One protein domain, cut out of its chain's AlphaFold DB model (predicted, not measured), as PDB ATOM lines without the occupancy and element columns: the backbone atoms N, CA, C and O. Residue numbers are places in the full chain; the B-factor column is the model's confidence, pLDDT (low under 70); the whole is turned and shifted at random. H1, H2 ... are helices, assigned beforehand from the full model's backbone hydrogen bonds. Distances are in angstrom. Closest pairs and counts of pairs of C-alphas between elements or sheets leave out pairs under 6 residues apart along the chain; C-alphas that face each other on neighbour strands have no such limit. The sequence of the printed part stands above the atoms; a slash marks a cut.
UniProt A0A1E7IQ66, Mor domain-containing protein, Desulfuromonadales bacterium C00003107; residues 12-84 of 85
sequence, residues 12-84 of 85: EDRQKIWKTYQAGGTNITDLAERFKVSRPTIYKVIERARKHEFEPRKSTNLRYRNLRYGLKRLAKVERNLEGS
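What this domain is: This is residues 12 to 84 of the 85 residues of the protein "Mor domain-containing protein" of Desulfuromonadales bacterium C00003107 (UniProt A0A1E7IQ66). A small head of three short helices, H1, H2 and H3, stands at one end, and a single longer helix, H4, sticks out at the far end of a long, drawn-out link. Within the head, H1 and H2 both pack on H3, each about perpendicular to it, while H4 touches no helix. The printed part has 73 residues with four named helices, in the order H1, H2, H3, H4, and no named strand; the class is all helix. The whole is extended, with a radius of gyration of the C-alphas of 20.6 A, and the C-alphas span 64 by 23 by 18 A, the length being made by the link and H4.

Where its parts are: The printed part begins with H1, residues 12 to 22, which is 15.2 A from first to last C-alpha; C-alpha 12 is at (92.652, 105.730, 37.446). H2 follows as residues 28 to 34, 9.9 A long. H3, residues 39 to 49, is 15.2 A long and ends with C-alpha 49 at (89.861, 100.910, 47.653). H4, residues 67 to 82, is the longest helix, 22.4 A from first to last C-alpha, and its C-alpha 82 is at (107.265, 62.390, 20.936).

How they stand to each other: H1 and H3 touch, and their closest C-alphas, those of Trp 18 and Ala 49, are 6.3 A apart. Their lines are about perpendicular, at 87 degrees. H2 and H3 touch as well, with the C-alphas of Ala 32 and Arg 39 closest at 5.3 A, and their lines are about perpendicular at 79 degrees. H1 and H2 are close but not clearly touching; their closest C-alphas, those of Ile 17 and Leu 31, are 7.2 A apart. They run opposite ways at a steep tilt of 36 degrees, only just steep. H4 is apart from H1, H2 and H3. In H1, H2, H3 and H4 every pair of backbone O i and N i+4 is within hydrogen-bond range.

The domain as a whole: The two C-alphas farthest apart are those of Gly 25 and Gly 83, at 64.7 A. The links from H1 to H2 and from H2 to H3 are tight, with 5 and 4 residues. The link from H3 to H4 is long, with 17 residues, 50 to 66. Residues 57 to 63 stand free, as do residues 65 to 72, of which 67 to 72 belong to H4, and residues 74 to 84, of which 74 to 82 belong to H4. The printed part has no cut. The mean pLDDT of the printed part is 89.5, and residues 59 and 84 are under 70.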
ATOM      1  N   GLU A  12      93.159 104.359  37.349       91.56
ATOM      2  CA  GLU A  12      92.652 105.730  37.446       91.56
ATOM      3  C   GLU A  12      91.140 105.774  37.673       91.56
ATOM      4  O   GLU A  12      90.666 106.506  38.541       91.56
ATOM      5  N   ASP A  13      90.372 104.947  36.958       91.56
ATOM      6  CA  ASP A  13      88.924 104.853  37.160       91.56
ATOM      7  C   ASP A  13      88.589 104.374  38.574       91.56
ATOM      8  O   ASP A  13      87.680 104.905  39.210       91.56
ATOM      9  N   ARG A  14      89.351 103.408  39.110       93.44
ATOM     10  CA  ARG A  14      89.156 102.938  40.491       93.44
ATOM     11  C   ARG A  14      89.435 104.040  41.509       93.44
ATOM     12  O   ARG A  14      88.689 104.162  42.478       93.44
ATOM     13  N   GLN A  15      90.468 104.854  41.286       94.31
ATOM     14  CA  GLN A  15      90.748 106.014  42.134       94.31
ATOM     15  C   GLN A  15      89.650 107.075  42.026       94.31
ATOM     16  O   GLN A  15      89.239 107.621  43.047       94.31
ATOM     17  N   LYS A  16      89.137 107.349  40.819       94.44
ATOM     18  CA  LYS A  16      88.017 108.281  40.617       94.44
ATOM     19  C   LYS A  16      86.768 107.805  41.354       94.44
ATOM     20  O   LYS A  16      86.206 108.591  42.109       94.44
ATOM     21  N   ILE A  17      86.394 106.527  41.228       93.62
ATOM     22  CA  ILE A  17      85.282 105.932  41.994       93.62
ATOM     23  C   ILE A  17      85.484 106.145  43.494       93.62
ATOM     24  O   ILE A  17      84.552 106.552  44.179       93.62
ATOM     25  N   TRP A  18      86.689 105.889  44.005       95.00
ATOM     26  CA  TRP A  18      86.981 106.042  45.427       95.00
ATOM     27  C   TRP A  18      86.864 107.489  45.907       95.00
ATOM     28  O   TRP A  18      86.199 107.738  46.909       95.00
ATOM     29  N   LYS A  19      87.435 108.448  45.168       94.12
ATOM     30  CA  LYS A  19      87.318 109.880  45.481       94.12
ATOM     31  C   LYS A  19      85.861 110.341  45.455       94.12
ATOM     32  O   LYS A  19      85.429 111.042  46.361       94.12
ATOM     33  N   THR A  20      85.097 109.924  44.444       93.06
ATOM     34  CA  THR A  20      83.672 110.263  44.325       93.06
ATOM     35  C   THR A  20      82.843 109.645  45.454       93.06
ATOM     36  O   THR A  20      81.980 110.316  46.003       93.06
ATOM     37  N   TYR A  21      83.149 108.409  45.859       92.56
ATOM     38  CA  TYR A  21      82.507 107.761  47.002       92.56
ATOM     39  C   TYR A  21      82.842 108.453  48.335       92.56
ATOM     40  O   TYR A  21      81.952 108.642  49.160       92.56
ATOM     41  N   GLN A  22      84.099 108.866  48.541       92.12
ATOM     42  CA  GLN A  22      84.522 109.591  49.747       92.12
ATOM     43  C   GLN A  22      83.927 110.998  49.851       92.12
ATOM     44  O   GLN A  22      83.625 111.433  50.957       92.12
ATOM     45  N   ALA A  23      83.747 111.694  48.725       90.94
ATOM     46  CA  ALA A  23      83.142 113.027  48.696       90.94
ATOM     47  C   ALA A  23      81.676 113.038  49.178       90.94
ATOM     48  O   ALA A  23      81.150 114.098  49.505       90.94
ATOM     49  N   GLY A  24      81.029 111.868  49.257       83.62
ATOM     50  CA  GLY A  24      79.634 111.737  49.662       83.62
ATOM     51  C   GLY A  24      78.650 112.153  48.563       83.62
ATOM     52  O   GLY A  24      79.021 112.695  47.525       83.62
ATOM     53  N   GLY A  25      77.369 111.836  48.765       79.00
ATOM     54  CA  GLY A  25      76.273 112.314  47.910       79.00
ATOM     55  C   GLY A  25      76.066 111.594  46.570       79.00
ATOM     56  O   GLY A  25      75.138 111.948  45.852       79.00
ATOM     57  N   THR A  26      76.868 110.581  46.223       81.38
ATOM     58  CA  THR A  26      76.664 109.790  44.994       81.38
ATOM     59  C   THR A  26      76.104 108.405  45.278       81.38
ATOM     60  O   THR A  26      76.637 107.646  46.092       81.38
ATOM     61  N   ASN A  27      75.034 108.050  44.562       90.19
ATOM     62  CA  ASN A  27      74.451 106.723  44.651       90.19
ATOM     63  C   ASN A  27      75.309 105.698  43.901       90.19
ATOM     64  O   ASN A  27      75.968 105.977  42.898       90.19
ATOM     65  N   ILE A  28      75.268 104.455  44.377       92.31
ATOM     66  CA  ILE A  28      76.016 103.335  43.783       92.31
ATOM     67  C   ILE A  28      75.483 102.988  42.384       92.31
ATOM     68  O   ILE A  28      76.237 102.504  41.542       92.31
ATOM     69  N   THR A  29      74.194 103.235  42.136       92.94
ATOM     70  CA  THR A  29      73.553 103.127  40.817       92.94
ATOM     71  C   THR A  29      74.192 104.080  39.818       92.94
ATOM     72  O   THR A  29      74.641 103.644  38.763       92.94
ATOM     73  N   ASP A  30      74.356 105.339  40.207       92.69
ATOM     74  CA  ASP A  30      74.864 106.394  39.334       92.69
ATOM     75  C   ASP A  30      76.344 106.148  39.012       92.69
ATOM     76  O   ASP A  30      76.791 106.315  37.877       92.69
ATOM     77  N   LEU A  31      77.114 105.660  39.994       92.38
ATOM     78  CA  LEU A  31      78.488 105.198  39.778       92.38
ATOM     79  C   LEU A  31      78.548 104.017  38.797       92.38
ATOM     80  O   LEU A  31      79.411 103.982  37.922       92.38
ATOM     81  N   ALA A  32      77.643 103.048  38.924       92.69
ATOM     82  CA  ALA A  32      77.592 101.894  38.032       92.69
ATOM     83  C   ALA A  32      77.294 102.314  36.579       92.69
ATOM     84  O   ALA A  32      77.982 101.870  35.657       92.69
ATOM     85  N   GLU A  33      76.343 103.226  36.383       91.38
ATOM     86  CA  GLU A  33      75.991 103.770  35.068       91.38
ATOM     87  C   GLU A  33      77.125 104.610  34.470       91.38
ATOM     88  O   GLU A  33      77.541 104.370  33.333       91.38
ATOM     89  N   ARG A  34      77.702 105.529  35.256       91.00
ATOM     90  CA  ARG A  34      78.783 106.423  34.815       91.00
ATOM     91  C   ARG A  34      80.017 105.659  34.350       91.00
ATOM     92  O   ARG A  34      80.619 106.017  33.340       91.00
ATOM     93  N   PHE A  35      80.386 104.605  35.076       89.88
ATOM     94  CA  PHE A  35      81.537 103.765  34.745       89.88
ATOM     95  C   PHE A  35      81.173 102.554  33.872       89.88
ATOM     96  O   PHE A  35      82.049 101.745  33.575       89.88
ATOM     97  N   LYS A  36      79.909 102.430  33.432       89.75
ATOM     98  CA  LYS A  36      79.398 101.336  32.586       89.75
ATOM     99  C   LYS A  36      79.751  99.947  33.128       89.75
ATOM    100  O   LYS A  36      80.136  99.044  32.385       89.75
ATOM    101  N   VAL A  37      79.631  99.772  34.441       89.25
ATOM    102  CA  VAL A  37      79.912  98.509  35.125       89.25
ATOM    103  C   VAL A  37      78.747  98.072  35.989       89.25
ATOM    104  O   VAL A  37      77.913  98.862  36.403       89.25
ATOM    105  N   SER A  38      78.708  96.782  36.309       91.00
ATOM    106  CA  SER A  38      77.705  96.258  37.229       91.00
ATOM    107  C   SER A  38      77.873  96.842  38.642       91.00
ATOM    108  O   SER A  38      78.998  97.050  39.110       91.00
ATOM    109  N   ARG A  39      76.764  97.024  39.370       92.81
ATOM    110  CA  ARG A  39      76.776  97.419  40.795       92.81
ATOM    111  C   ARG A  39      77.680  96.512  41.656       92.81
ATOM    112  O   ARG A  39      78.472  97.052  42.427       92.81
ATOM    113  N   PRO A  40      77.677  95.167  41.499       94.81
ATOM    114  CA  PRO A  40      78.636  94.289  42.181       94.81
ATOM    115  C   PRO A  40      80.106  94.648  41.936       94.81
ATOM    116  O   PRO A  40      80.937  94.497  42.832       94.81
ATOM    117  N   THR A  41      80.450  95.126  40.736       92.25
ATOM    118  CA  THR A  41      81.809  95.588  40.428       92.25
ATOM    119  C   THR A  41      82.161  96.824  41.251       92.25
ATOM    120  O   THR A  41      83.250  96.866  41.817       92.25
ATOM    121  N   ILE A  42      81.244  97.790  41.370       94.19
ATOM    122  CA  ILE A  42      81.438  98.993  42.192       94.19
ATOM    123  C   ILE A  42      81.661  98.621  43.660       94.19
ATOM    124  O   ILE A  42      82.651  99.057  44.244       94.19
ATOM    125  N   TYR A  43      80.824  97.748  44.236       95.12
ATOM    126  CA  TYR A  43      81.010  97.280  45.617       95.12
ATOM    127  C   TYR A  43      82.395  96.655  45.837       95.12
ATOM    128  O   TYR A  43      83.092  97.028  46.778       95.12
ATOM    129  N   LYS A  44      82.838  95.770  44.931       93.62
ATOM    130  CA  LYS A  44      84.177  95.154  44.993       93.62
ATOM    131  C   LYS A  44      85.303  96.181  44.872       93.62
ATOM    132  O   LYS A  44      86.346  96.016  45.498       93.62
ATOM    133  N   VAL A  45      85.134  97.205  44.035       93.19
ATOM    134  CA  VAL A  45      86.123  98.283  43.886       93.19
ATOM    135  C   VAL A  45      86.203  99.106  45.168       93.19
ATOM    136  O   VAL A  45      87.309  99.328  45.643       93.19
ATOM    137  N   ILE A  46      85.072  99.484  45.769       93.94
ATOM    138  CA  ILE A  46      85.028 100.235  47.034       93.94
ATOM    139  C   ILE A  46      85.658  99.425  48.174       93.94
ATOM    140  O   ILE A  46      86.501  99.942  48.903       93.94
ATOM    141  N   GLU A  47      85.298  98.147  48.309       94.69
ATOM    142  CA  GLU A  47      85.859  97.248  49.326       94.69
ATOM    143  C   GLU A  47      87.394  97.179  49.249       94.69
ATOM    144  O   GLU A  47      88.080  97.177  50.271       94.69
ATOM    145  N   ARG A  48      87.945  97.157  48.033       93.38
ATOM    146  CA  ARG A  48      89.395  97.120  47.790       93.38
ATOM    147  C   ARG A  48      90.056  98.482  47.937       93.38
ATOM    148  O   ARG A  48      91.147  98.564  48.492       93.38
ATOM    149  N   ALA A  49      89.386  99.543  47.504       93.50
ATOM    150  CA  ALA A  49      89.861 100.910  47.653       93.50
ATOM    151  C   ALA A  49      90.022 101.297  49.131       93.50
ATOM    152  O   ALA A  49      90.984 101.975  49.473       93.50
ATOM    153  N   ARG A  50      89.177 100.762  50.031       92.25
ATOM    154  CA  ARG A  50      89.372 100.872  51.493       92.25
ATOM    155  C   ARG A  50      90.720 100.311  51.964       92.25
ATOM    156  O   ARG A  50      91.281 100.802  52.935       92.25
ATOM    157  N   LYS A  51      91.255  99.303  51.271       94.31
ATOM    158  CA  LYS A  51      92.581  98.705  51.513       94.31
ATOM    159  C   LYS A  51      93.692  99.370  50.688       94.31
ATOM    160  O   LYS A  51      94.788  98.831  50.622       94.31
ATOM    161  N   HIS A  52      93.407 100.507  50.048       91.00
ATOM    162  CA  HIS A  52      94.314 101.229  49.150       91.00
ATOM    163  C   HIS A  52      94.776 100.410  47.925       91.00
ATOM    164  O   HIS A  52      95.807 100.697  47.322       91.00
ATOM    165  N   GLU A  53      93.994  99.404  47.511       91.69
ATOM    166  CA  GLU A  53      94.297  98.562  46.348       91.69
ATOM    167  C   GLU A  53      93.537  99.053  45.100       91.69
ATOM    168  O   GLU A  53      92.358  98.744  44.902       91.69
ATOM    169  N   PHE A  54      94.222  99.806  44.232       90.25
ATOM    170  CA  PHE A  54      93.652 100.364  42.992       90.25
ATOM    171  C   PHE A  54      94.102  99.633  41.720       90.25
ATOM    172  O   PHE A  54      93.502  99.784  40.648       90.25
ATOM    173  N   GLU A  55      95.134  98.804  41.816       88.56
ATOM    174  CA  GLU A  55      95.625  98.048  40.672       88.56
ATOM    175  C   GLU A  55      94.704  96.863  40.334       88.56
ATOM    176  O   GLU A  55      94.201  96.162  41.220       88.56
ATOM    177  N   PRO A  56      94.458  96.587  39.039       84.00
ATOM    178  CA  PRO A  56      93.804  95.356  38.646       84.00
ATOM    179  C   PRO A  56      94.702  94.172  39.006       84.00
ATOM    180  O   PRO A  56      95.802  94.028  38.474       84.00
ATOM    181  N   ARG A  57      94.202  93.264  39.850       80.31
ATOM    182  CA  ARG A  57      94.902  92.007  40.128       80.31
ATOM    183  C   ARG A  57      95.168  91.241  38.840       80.31
ATOM    184  O   ARG A  57      94.262  91.002  38.033       80.31
ATOM    185  N   LYS A  58      96.404  90.776  38.694       77.50
ATOM    186  CA  LYS A  58      96.743  89.775  37.686       77.50
ATOM    187  C   LYS A  58      95.981  88.495  38.030       77.50
ATOM    188  O   LYS A  58      95.990  88.052  39.176       77.50
ATOM    189  N   SER A  59      95.324  87.883  37.046       65.12
ATOM    190  CA  SER A  59      94.646  86.586  37.195       65.12
ATOM    191  C   SER A  59      95.653  85.432  37.218       65.12
ATOM    192  O   SER A  59      95.458  84.399  36.576       65.12
ATOM    193  N   THR A  60      96.777  85.625  37.904       70.69
ATOM    194  CA  THR A  60      97.828  84.625  38.004       70.69
ATOM    195  C   THR A  60      97.441  83.680  39.122       70.69
ATOM    196  O   THR A  60      97.615  83.978  40.302       70.69
ATOM    197  N   ASN A  61      96.868  82.538  38.753       76.31
ATOM    198  CA  ASN A  61      96.567  81.502  39.725       76.31
ATOM    199  C   ASN A  61      97.889  80.931  40.264       76.31
ATOM    200  O   ASN A  61      98.671  80.346  39.510       76.31
ATOM    201  N   LEU A  62      98.129  81.086  41.570       78.12
ATOM    202  CA  LEU A  62      99.321  80.573  42.256       78.12
ATOM    203  C   LEU A  62      99.513  79.061  42.041       78.12
ATOM    204  O   LEU A  62     100.649  78.592  41.976       78.12
ATOM    205  N   ARG A  63      98.425  78.306  41.820       77.19
ATOM    206  CA  ARG A  63      98.459  76.877  41.460       77.19
ATOM    207  C   ARG A  63      99.337  76.592  40.242       77.19
ATOM    208  O   ARG A  63      99.921  75.516  40.174       77.19
ATOM    209  N   TYR A  64      99.412  77.523  39.295       80.88
ATOM    210  CA  TYR A  64     100.172  77.364  38.055       80.88
ATOM    211  C   TYR A  64     101.584  77.951  38.132       80.88
ATOM    212  O   TYR A  64     102.384  77.708  37.236       80.88
ATOM    213  N   ARG A  65     101.911  78.686  39.205       80.81
ATOM    214  CA  ARG A  65     103.213  79.336  39.422       80.81
ATOM    215  C   ARG A  65     104.113  78.553  40.390       80.81
ATOM    216  O   ARG A  65     104.931  79.149  41.080       80.81
ATOM    217  N   ASN A  66     103.935  77.234  40.481       87.38
ATOM    218  CA  ASN A  66     104.816  76.352  41.252       87.38
ATOM    219  C   ASN A  66     105.545  75.370  40.332       87.38
ATOM    220  O   ASN A  66     105.026  74.981  39.283       87.38
ATOM    221  N   LEU A  67     106.739  74.953  40.766       92.25
ATOM    222  CA  LEU A  67     107.613  74.048  40.019       92.25
ATOM    223  C   LEU A  67     106.897  72.745  39.652       92.25
ATOM    224  O   LEU A  67     106.974  72.301  38.513       92.25
ATOM    225  N   ARG A  68     106.114  72.186  40.582       93.44
ATOM    226  CA  ARG A  68     105.340  70.956  40.367       93.44
ATOM    227  C   ARG A  68     104.404  71.060  39.160       93.44
ATOM    228  O   ARG A  68     104.339  70.141  38.349       93.44
ATOM    229  N   TYR A  69     103.665  72.163  39.036       92.50
ATOM    230  CA  TYR A  69     102.784  72.382  37.893       92.50
ATOM    231  C   TYR A  69     103.583  72.640  36.614       92.50
ATOM    232  O   TYR A  69     103.193  72.134  35.567       92.50
ATOM    233  N   GLY A  70     104.705  73.363  36.710       92.75
ATOM    234  CA  GLY A  70     105.643  73.565  35.603       92.75
ATOM    235  C   GLY A  70     106.136  72.243  35.014       92.75
ATOM    236  O   GLY A  70     105.926  71.998  33.830       92.75
ATOM    237  N   LEU A  71     106.665  71.354  35.858       96.38
ATOM    238  CA  LEU A  71     107.130  70.016  35.474       96.38
ATOM    239  C   LEU A  71     106.001  69.156  34.896       96.38
ATOM    240  O   LEU A  71     106.170  68.527  33.857       96.38
ATOM    241  N   LYS A  72     104.807  69.181  35.504       95.06
ATOM    242  CA  LYS A  72     103.634  68.474  34.962       95.06
ATOM    243  C   LYS A  72     103.271  68.960  33.554       95.06
ATOM    244  O   LYS A  72     102.861  68.163  32.714       95.06
ATOM    245  N   ARG A  73     103.359  70.271  33.312       94.38
ATOM    246  CA  ARG A  73     103.086  70.874  32.002       94.38
ATOM    247  C   ARG A  73     104.171  70.514  30.995       94.38
ATOM    248  O   ARG A  73     103.807  70.196  29.871       94.38
ATOM    249  N   LEU A  74     105.438  70.523  31.410       95.75
ATOM    250  CA  LEU A  74     106.580  70.136  30.584       95.75
ATOM    251  C   LEU A  74     106.448  68.682  30.112       95.75
ATOM    252  O   LEU A  74     106.330  68.456  28.914       95.75
ATOM    253  N   ALA A  75     106.260  67.742  31.040       96.31
ATOM    254  CA  ALA A  75     106.101  66.319  30.727       96.31
ATOM    255  C   ALA A  75     104.898  66.011  29.815       96.31
ATOM    256  O   ALA A  75     104.878  65.008  29.104       96.31
ATOM    257  N   LYS A  76     103.849  66.845  29.857       95.56
ATOM    258  CA  LYS A  76     102.716  66.738  28.927       95.56
ATOM    259  C   LYS A  76     103.098  67.203  27.519       95.56
ATOM    260  O   LYS A  76     102.635  66.615  26.552       95.56
ATOM    261  N   VAL A  77     103.873  68.283  27.411       95.25
ATOM    262  CA  VAL A  77     104.321  68.825  26.122       95.25
ATOM    263  C   VAL A  77     105.302  67.866  25.457       95.25
ATOM    264  O   VAL A  77     105.121  67.572  24.284       95.25
ATOM    265  N   GLU A  78     106.261  67.327  26.209       96.12
ATOM    266  CA  GLU A  78     107.244  66.353  25.713       96.12
ATOM    267  C   GLU A  78     106.559  65.117  25.119       96.12
ATOM    268  O   GLU A  78     106.754  64.820  23.946       96.12
ATOM    269  N   ARG A  79     105.624  64.496  25.855       94.62
ATOM    270  CA  ARG A  79     104.837  63.359  25.345       94.62
ATOM    271  C   ARG A  79     104.067  63.655  24.062       94.62
ATOM    272  O   ARG A  79     103.908  62.778  23.222       94.62
ATOM    273  N   ASN A  80     103.542  64.871  23.927       93.38
ATOM    274  CA  ASN A  80     102.831  65.259  22.713       93.38
ATOM    275  C   ASN A  80     103.790  65.391  21.522       93.38
ATOM    276  O   ASN A  80     103.400  65.052  20.412       93.38
ATOM    277  N   LEU A  81     105.007  65.897  21.743       93.62
ATOM    278  CA  LEU A  81     106.023  66.026  20.696       93.62
ATOM    279  C   LEU A  81     106.541  64.653  20.258       93.62
ATOM    280  O   LEU A  81     106.632  64.404  19.064       93.62
ATOM    281  N   GLU A  82     106.800  63.756  21.209       87.88
ATOM    282  CA  GLU A  82     107.265  62.390  20.936       87.88
ATOM    283  C   GLU A  82     106.225  61.550  20.187       87.88
ATOM    284  O   GLU A  82     106.580  60.807  19.283       87.88
ATOM    285  N   GLY A  83     104.936  61.689  20.517       73.44
ATOM    286  CA  GLY A  83     103.853  60.971  19.835       73.44
ATOM    287  C   GLY A  83     103.387  61.588  18.509       73.44
ATOM    288  O   GLY A  83     102.420  61.097  17.933       73.44
ATOM    289  N   SER A  84     104.004  62.687  18.064       63.38
ATOM    290  CA  SER A  84     103.704  63.343  16.778       63.38
ATOM    291  C   SER A  84     104.682  62.949  15.655       63.38
ATOM    292  O   SER A  84     104.574  63.491  14.554       63.38
TER     293      SER A  84